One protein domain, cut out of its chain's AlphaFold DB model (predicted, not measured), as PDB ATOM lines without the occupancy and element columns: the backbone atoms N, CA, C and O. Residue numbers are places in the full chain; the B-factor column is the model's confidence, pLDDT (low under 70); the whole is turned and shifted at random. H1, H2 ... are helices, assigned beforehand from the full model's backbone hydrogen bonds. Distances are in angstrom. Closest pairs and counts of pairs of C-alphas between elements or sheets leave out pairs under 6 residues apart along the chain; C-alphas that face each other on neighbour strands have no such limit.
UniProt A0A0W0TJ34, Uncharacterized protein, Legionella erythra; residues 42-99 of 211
ATOM      1  N   THR A  42      33.217 -23.129 -17.022       83.19
ATOM      2  CA  THR A  42      34.555 -22.566 -16.765       83.19
ATOM      3  C   THR A  42      35.573 -23.003 -17.826       83.19
ATOM      4  O   THR A  42      35.316 -23.895 -18.641       83.19
ATOM      5  N   ILE A  43      36.762 -22.387 -17.819       80.50
ATOM      6  CA  ILE A  43      37.882 -22.786 -18.693       80.50
ATOM      7  C   ILE A  43      38.279 -24.241 -18.413       80.50
ATOM      8  O   ILE A  43      38.540 -25.010 -19.342       80.50
ATOM      9  N   LYS A  44      38.280 -24.636 -17.136       83.19
ATOM     10  CA  LYS A  44      38.580 -26.002 -16.715       83.19
ATOM     11  C   LYS A  44      37.564 -26.999 -17.267       83.19
ATOM     12  O   LYS A  44      37.955 -27.980 -17.894       83.19
ATOM     13  N   GLU A  45      36.272 -26.723 -17.112       81.44
ATOM     14  CA  GLU A  45      35.212 -27.586 -17.644       81.44
ATOM     15  C   GLU A  45      35.253 -27.683 -19.175       81.44
ATOM     16  O   GLU A  45      35.033 -28.759 -19.735       81.44
ATOM     17  N   LEU A  46      35.575 -26.587 -19.875       83.00
ATOM     18  CA  LEU A  46      35.783 -26.608 -21.324       83.00
ATOM     19  C   LEU A  46      36.957 -27.521 -21.705       83.00
ATOM     20  O   LEU A  46      36.845 -28.299 -22.652       83.00
ATOM     21  N   SER A  47      38.064 -27.442 -20.963       80.38
ATOM     22  CA  SER A  47      39.245 -28.278 -21.179       80.38
ATOM     23  C   SER A  47      38.951 -29.761 -20.951       80.38
ATOM     24  O   SER A  47      39.288 -30.599 -21.787       80.38
ATOM     25  N   GLU A  48      38.237 -30.097 -19.876       83.38
ATOM     26  CA  GLU A  48      37.803 -31.469 -19.592       83.38
ATOM     27  C   GLU A  48      36.833 -31.994 -20.660       83.38
ATOM     28  O   GLU A  48      36.944 -33.141 -21.099       83.38
ATOM     29  N   LEU A  49      35.909 -31.152 -21.134       80.81
ATOM     30  CA  LEU A  49      35.016 -31.489 -22.244       80.81
ATOM     31  C   LEU A  49      35.801 -31.743 -23.532       80.81
ATOM     32  O   LEU A  49      35.516 -32.730 -24.216       80.81
ATOM     33  N   ALA A  50      36.791 -30.906 -23.850       74.75
ATOM     34  CA  ALA A  50      37.666 -31.094 -25.001       74.75
ATOM     35  C   ALA A  50      38.456 -32.410 -24.890       74.75
ATOM     36  O   ALA A  50      38.424 -33.214 -25.820       74.75
ATOM     37  N   ALA A  51      39.054 -32.707 -23.735       78.12
ATOM     38  CA  ALA A  51      39.762 -33.964 -23.508       78.12
ATOM     39  C   ALA A  51      38.830 -35.182 -23.647       78.12
ATOM     40  O   ALA A  51      39.112 -36.101 -24.413       78.12
ATOM     41  N   LYS A  52      37.662 -35.164 -22.990       78.00
ATOM     42  CA  LYS A  52      36.721 -36.297 -22.961       78.00
ATOM     43  C   LYS A  52      36.034 -36.560 -24.299       78.00
ATOM     44  O   LYS A  52      35.833 -37.712 -24.669       78.00
ATOM     45  N   THR A  53      35.621 -35.514 -25.020       68.12
ATOM     46  CA  THR A  53      34.892 -35.681 -26.293       68.12
ATOM     47  C   THR A  53      35.792 -35.676 -27.522       68.12
ATOM     48  O   THR A  53      35.355 -36.121 -28.588       68.12
ATOM     49  N   ARG A  54      37.027 -35.168 -27.416       63.69
ATOM     50  CA  ARG A  54      37.922 -34.979 -28.570       63.69
ATOM     51  C   ARG A  54      39.299 -35.618 -28.417       63.69
ATOM     52  O   ARG A  54      40.014 -35.633 -29.410       63.69
ATOM     53  N   GLY A  55      39.653 -36.162 -27.251       64.25
ATOM     54  CA  GLY A  55      40.958 -36.794 -27.018       64.25
ATOM     55  C   GLY A  55      42.132 -35.814 -27.036       64.25
ATOM     56  O   GLY A  55      43.279 -36.240 -27.103       64.25
ATOM     57  N   VAL A  56      41.854 -34.506 -27.005       65.38
ATOM     58  CA  VAL A  56      42.878 -33.462 -26.920       65.38
ATOM     59  C   VAL A  56      43.202 -33.292 -25.448       65.38
ATOM     60  O   VAL A  56      42.539 -32.532 -24.741       65.38
ATOM     61  N   GLU A  57      44.153 -34.080 -24.966       71.88
ATOM     62  CA  GLU A  57      44.588 -33.966 -23.586       71.88
ATOM     63  C   GLU A  57      45.539 -32.766 -23.454       71.88
ATOM     64  O   GLU A  57      46.560 -32.726 -24.144       71.88
ATOM     65  N   PRO A  58      45.217 -31.767 -22.612       73.94
ATOM     66  CA  PRO A  58      46.099 -30.627 -22.398       73.94
ATOM     67  C   PRO A  58      47.443 -31.100 -21.843       73.94
ATOM     68  O   PRO A  58      47.504 -32.023 -21.019       73.94
ATOM     69  N   THR A  59      48.527 -30.454 -22.267       77.62
ATOM     70  CA  THR A  59      49.856 -30.756 -21.735       77.62
ATOM     71  C   THR A  59      49.939 -30.388 -20.250       77.62
ATOM     72  O   THR A  59      49.075 -29.698 -19.703       77.62
ATOM     73  N   PHE A  60      50.992 -30.835 -19.560       77.88
ATOM     74  CA  PHE A  60      51.197 -30.487 -18.150       77.88
ATOM     75  C   PHE A  60      51.213 -28.964 -17.914       77.88
ATOM     76  O   PHE A  60      50.614 -28.485 -16.952       77.88
ATOM     77  N   LEU A  61      51.842 -28.205 -18.820       75.62
ATOM     78  CA  LEU A  61      51.880 -26.743 -18.753       75.62
ATOM     79  C   LEU A  61      50.493 -26.130 -18.972       75.62
ATOM     80  O   LEU A  61      50.099 -25.248 -18.214       75.62
ATOM     81  N   ASP A  62      49.721 -26.643 -19.932       73.12
ATOM     82  CA  ASP A  62      48.355 -26.168 -20.183       73.12
ATOM     83  C   ASP A  62      47.452 -26.409 -18.971       73.12
ATOM     84  O   ASP A  62      46.711 -25.520 -18.561       73.12
ATOM     85  N   LYS A  63      47.554 -27.588 -18.341       80.69
ATOM     86  CA  LYS A  63      46.820 -27.913 -17.107       80.69
ATOM     87  C   LYS A  63      47.163 -26.928 -15.980       80.69
ATOM     88  O   LYS A  63      46.258 -26.478 -15.279       80.69
ATOM     89  N   ALA A  64      48.438 -26.555 -15.832       79.38
ATOM     90  CA  ALA A  64      48.874 -25.577 -14.834       79.38
ATOM     91  C   ALA A  64      48.326 -24.168 -15.120       79.38
ATOM     92  O   ALA A  64      47.803 -23.518 -14.217       79.38
ATOM     93  N   VAL A  65      48.381 -23.714 -16.375       80.62
ATOM     94  CA  VAL A  65      47.842 -22.406 -16.783       80.62
ATOM     95  C   VAL A  65      46.329 -22.349 -16.589       80.62
ATOM     96  O   VAL A  65      45.820 -21.375 -16.038       80.62
ATOM     97  N   ILE A  66      45.609 -23.401 -16.983       82.69
ATOM     98  CA  ILE A  66      44.159 -23.500 -16.794       82.69
ATOM     99  C   ILE A  66      43.810 -23.437 -15.307       82.69
ATOM    100  O   ILE A  66      42.910 -22.693 -14.939       82.69
ATOM    101  N   ALA A  67      44.544 -24.149 -14.449       81.06
ATOM    102  CA  ALA A  67      44.324 -24.110 -13.007       81.06
ATOM    103  C   ALA A  67      44.561 -22.711 -12.408       81.06
ATOM    104  O   ALA A  67      43.788 -22.271 -11.561       81.06
ATOM    105  N   ILE A  68      45.590 -21.990 -12.870       79.69
ATOM    106  CA  ILE A  68      45.847 -20.603 -12.454       79.69
ATOM    107  C   ILE A  68      44.697 -19.691 -12.896       79.69
ATOM    108  O   ILE A  68      44.199 -18.895 -12.106       79.69
ATOM    109  N   MET A  69      44.245 -19.815 -14.144       73.75
ATOM    110  CA  MET A  69      43.160 -18.985 -14.674       73.75
ATOM    111  C   MET A  69      41.824 -19.260 -13.980       73.75
ATOM    112  O   MET A  69      41.100 -18.319 -13.667       73.75
ATOM    113  N   ASP A  70      41.528 -20.525 -13.683       78.69
ATOM    114  CA  ASP A  70      40.336 -20.937 -12.933       78.69
ATOM    115  C   ASP A  70      40.377 -20.408 -11.485       78.69
ATOM    116  O   ASP A  70      39.348 -20.026 -10.935       78.69
ATOM    117  N   TRP A  71      41.570 -20.288 -10.885       75.44
ATOM    118  CA  TRP A  71      41.753 -19.661  -9.569       75.44
ATOM    119  C   TRP A  71      41.481 -18.150  -9.584       75.44
ATOM    120  O   TRP A  71      40.862 -17.622  -8.660       75.44
ATOM    121  N   PHE A  72      41.941 -17.440 -10.619       76.44
ATOM    122  CA  PHE A  72      41.715 -15.996 -10.755       76.44
ATOM    123  C   PHE A  72      40.281 -15.654 -11.175       76.44
ATOM    124  O   PHE A  72      39.758 -14.615 -10.770       76.44
ATOM    125  N   ILE A  73      39.649 -16.500 -11.991       73.81
ATOM    126  CA  ILE A  73      38.312 -16.275 -12.545       73.81
ATOM    127  C   ILE A  73      37.487 -17.566 -12.385       73.81
ATOM    128  O   ILE A  73      37.246 -18.273 -13.365       73.81
ATOM    129  N   PRO A  74      36.992 -17.871 -11.170       65.50
ATOM    130  CA  PRO A  74      36.221 -19.087 -10.885       65.50
ATOM    131  C   PRO A  74      34.752 -18.964 -11.326       65.50
ATOM    132  O   PRO A  74      33.847 -19.533 -10.718       65.50
ATOM    133  N   VAL A  75      34.482 -18.148 -12.346       72.75
ATOM    134  CA  VAL A  75      33.130 -17.850 -12.821       72.75
ATOM    135  C   VAL A  75      32.910 -18.570 -14.141       72.75
ATOM    136  O   VAL A  75      33.749 -18.529 -15.037       72.75
ATOM    137  N   ALA A  76      31.759 -19.218 -14.286       75.44
ATOM    138  CA  ALA A  76      31.341 -19.783 -15.558       75.44
ATOM    139  C   ALA A  76      30.907 -18.649 -16.502       75.44
ATOM    140  O   ALA A  76      29.836 -18.071 -16.332       75.44
ATOM    141  N   PHE A  77      31.749 -18.317 -17.483       75.31
ATOM    142  CA  PHE A  77      31.489 -17.244 -18.458       75.31
ATOM    143  C   PHE A  77      31.538 -17.724 -19.914       75.31
ATOM    144  O   PHE A  77      31.176 -16.980 -20.825       75.31
ATOM    145  N   ILE A  78      31.962 -18.967 -20.157       75.81
ATOM    146  CA  ILE A  78      32.095 -19.519 -21.505       75.81
ATOM    147  C   ILE A  78      30.773 -20.159 -21.918       75.81
ATOM    148  O   ILE A  78      30.287 -21.073 -21.256       75.81
ATOM    149  N   ASN A  79      30.206 -19.732 -23.046       82.31
ATOM    150  CA  ASN A  79      29.012 -20.362 -23.600       82.31
ATOM    151  C   ASN A  79      29.340 -21.786 -24.083       82.31
ATOM    152  O   ASN A  79      30.085 -21.979 -25.052       82.31
ATOM    153  N   LYS A  80      28.762 -22.795 -23.423       79.56
ATOM    154  CA  LYS A  80      29.017 -24.210 -23.711       79.56
ATOM    155  C   LYS A  80      28.627 -24.604 -25.133       79.56
ATOM    156  O   LYS A  80      29.388 -25.305 -25.792       79.56
ATOM    157  N   ASN A  81      27.457 -24.178 -25.609       78.44
ATOM    158  CA  ASN A  81      26.937 -24.604 -26.912       78.44
ATOM    159  C   ASN A  81      27.782 -24.034 -28.053       78.44
ATOM    160  O   ASN A  81      28.152 -24.755 -28.979       78.44
ATOM    161  N   GLU A  82      28.133 -22.753 -27.950       78.94
ATOM    162  CA  GLU A  82      28.986 -22.073 -28.922       78.94
ATOM    163  C   GLU A  82      30.402 -22.655 -28.929       78.94
ATOM    164  O   GLU A  82      30.935 -22.989 -29.985       78.94
ATOM    165  N   SER A  83      30.970 -22.910 -27.749       77.12
ATOM    166  CA  SER A  83      32.299 -23.519 -27.631       77.12
ATOM    167  C   SER A  83      32.332 -24.950 -28.165       77.12
ATOM    168  O   SER A  83      33.269 -25.328 -28.861       77.12
ATOM    169  N   LEU A  84      31.289 -25.752 -27.919       76.44
ATOM    170  CA  LEU A  84      31.166 -27.090 -28.503       76.44
ATOM    171  C   LEU A  84      31.041 -27.041 -30.030       76.44
ATOM    172  O   LEU A  84      31.587 -27.915 -30.710       76.44
ATOM    173  N   LYS A  85      30.359 -26.028 -30.577       79.19
ATOM    174  CA  LYS A  85      30.282 -25.800 -32.023       79.19
ATOM    175  C   LYS A  85      31.659 -25.450 -32.594       79.19
ATOM    176  O   LYS A  85      32.082 -26.130 -33.529       79.19
ATOM    177  N   LEU A  86      32.383 -24.507 -31.992       76.06
ATOM    178  CA  LEU A  86      33.742 -24.130 -32.408       76.06
ATOM    179  C   LEU A  86      34.717 -25.314 -32.319       76.06
ATOM    180  O   LEU A  86      35.417 -25.618 -33.281       76.06
ATOM    181  N   LEU A  87      34.682 -26.083 -31.225       71.19
ATOM    182  CA  LEU A  87      35.447 -27.331 -31.086       71.19
ATOM    183  C   LEU A  87      35.061 -28.373 -32.152       71.19
ATOM    184  O   LEU A  87      35.877 -29.202 -32.568       71.19
ATOM    185  N   SER A  88      33.802 -28.373 -32.599       68.69
ATOM    186  CA  SER A  88      33.341 -29.250 -33.675       68.69
ATOM    187  C   SER A  88      33.880 -28.858 -35.043       68.69
ATOM    188  O   SER A  88      34.251 -29.749 -35.809       68.69
ATOM    189  N   GLU A  89      33.945 -27.561 -35.318       68.56
ATOM    190  CA  GLU A  89      34.488 -26.991 -36.547       68.56
ATOM    191  C   GLU A  89      36.004 -27.187 -36.597       68.56
ATOM    192  O   GLU A  89      36.499 -27.765 -37.561       68.56
ATOM    193  N   HIS A  90      36.710 -26.897 -35.504       63.44
ATOM    194  CA  HIS A  90      38.156 -27.079 -35.430       63.44
ATOM    195  C   HIS A  90      38.588 -28.550 -35.559       63.44
ATOM    196  O   HIS A  90      39.553 -28.860 -36.247       63.44
ATOM    197  N   LYS A  91      37.830 -29.521 -35.015       61.53
ATOM    198  CA  LYS A  91      38.090 -30.942 -35.329       61.53
ATOM    199  C   LYS A  91      37.916 -31.227 -36.815       61.53
ATOM    200  O   LYS A  91      38.691 -32.007 -37.350       61.53
ATOM    201  N   LYS A  92      36.887 -30.694 -37.482       58.88
ATOM    202  CA  LYS A  92      36.706 -30.940 -38.925       58.88
ATOM    203  C   LYS A  92      37.905 -30.418 -39.713       58.88
ATOM    204  O   LYS A  92      38.306 -31.087 -40.656       58.88
ATOM    205  N   GLU A  93      38.478 -29.302 -39.279       53.03
ATOM    206  CA  GLU A  93      39.700 -28.710 -39.820       53.03
ATOM    207  C   GLU A  93      40.930 -29.595 -39.554       53.03
ATOM    208  O   GLU A  93      41.518 -30.096 -40.505       53.03
ATOM    209  N   ILE A  94      41.217 -29.969 -38.301       52.84
ATOM    210  CA  ILE A  94      42.351 -30.857 -37.947       52.84
ATOM    211  C   ILE A  94      42.220 -32.257 -38.588       52.84
ATOM    212  O   ILE A  94      43.188 -32.865 -39.051       52.84
ATOM    213  N   THR A  95      41.001 -32.804 -38.657       51.34
ATOM    214  CA  THR A  95      40.735 -34.100 -39.318       51.34
ATOM    215  C   THR A  95      40.776 -33.974 -40.849       51.34
ATOM    216  O   THR A  95      40.766 -34.985 -41.546       51.34
ATOM    217  N   SER A  96      40.761 -32.754 -41.391       49.38
ATOM    218  CA  SER A  96      40.991 -32.477 -42.810       49.38
ATOM    219  C   SER A  96      42.475 -32.265 -43.099       49.38
ATOM    220  O   SER A  96      42.929 -32.705 -44.144       49.38
ATOM    221  N   GLU A  97      43.232 -31.651 -42.184       52.84
ATOM    222  CA  GLU A  97      44.689 -31.474 -42.299       52.84
ATOM    223  C   GLU A  97      45.470 -32.793 -42.181       52.84
ATOM    224  O   GLU A  97      46.565 -32.923 -42.723       52.84
ATOM    225  N   SER A  98      44.905 -33.798 -41.507       57.97
ATOM    226  CA  SER A  98      45.512 -35.136 -41.381       57.97
ATOM    227  C   SER A  98      45.175 -36.088 -42.529       57.97
ATOM    228  O   SER A  98      45.872 -37.084 -42.718       57.97
ATOM    229  N   LYS A  99      44.130 -35.804 -43.315       70.88
ATOM    230  CA  LYS A  99      43.761 -36.653 -44.450       70.88
ATOM    231  C   LYS A  99      44.589 -36.267 -45.656       70.88
ATOM    232  O   LYS A  99      44.639 -35.104 -46.028       70.88
TER     233      LYS A  99
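What this domain is: This is residues 42 to 99 of the 211 residues of an uncharacterized protein of Legionella erythra (UniProt A0A0W0TJ34). Look for a loose trio of helices, in which H1 sits between the other two: H2 folds back on the beginning of H1 as a helical hairpin, and H3, the longest helix, packs on H1 at a steep tilt. H2 and H3 have no contact with each other, and residues 92 to 99, of which 92 to 97 belong to H3, stick out from the body and add to its length. The printed part has 58 residues, with three named helices in the order H1, H2, H3 and no named strand; its class is all helix. It is only just loose, close to compact, with a radius of gyration of the C-alphas of 12.5 A, and its outline, only just elongated, spans 39 by 26 by 15 A.

How they stand to each other: Begin with the longest helix, H3, residues 80 to 97, and look from it to H1, residues 43 to 54. They touch, with the C-alphas of Ala 50 and Leu 87 closest at 7.5 A. Their lines stand at a steep tilt of 45 degrees, and they run the same way. Now turn to H2, residues 60 to 72, which forms a hairpin with H1. These two touch through residues 43 to 44 of H1 and 66 to 70 of H2 alone, and their closest C-alphas are those of Lys 44 and Ile 66, 6.1 A apart. They run opposite ways at a steep tilt of 37 degrees, only just beyond shallow. H2 and H3 are apart. Along the backbones of H1, H2 and H3, every O i to N i+4 pair is within hydrogen-bond range.

Where its parts are: Find C-alpha 80 at (29.017, -24.210, -23.711); from there H3 runs through 18 residues to C-alpha 97 at (44.689, -31.474, -42.299), 25.4 A away. Go back to C-alpha 43 at (37.882, -22.786, -18.693), where H1 begins; it has 12 residues and measures 15.7 A from first to last C-alpha. H2 has 13 residues, from Phe 60 to Phe 72, and measures 18.8 A.

The domain as a whole: Look to Phe 72 and Lys 99 for the two C-alphas farthest apart, at 39.6 A. Without residues 92 to 99, which stand free, the body of 50 residues spans 28 by 23 by 14 A. The printed part runs from 42 to 99 with no cut. The link from H1 to H2 is tight, with 5 residues, and the link from H2 to H3 is short, with 7. In the B-factor column you will find a mean pLDDT of 73.0 for the printed part, with values under 70 at residues 53 to 56, residue 74 and residues 88 to 98; the mean for H3 is 67.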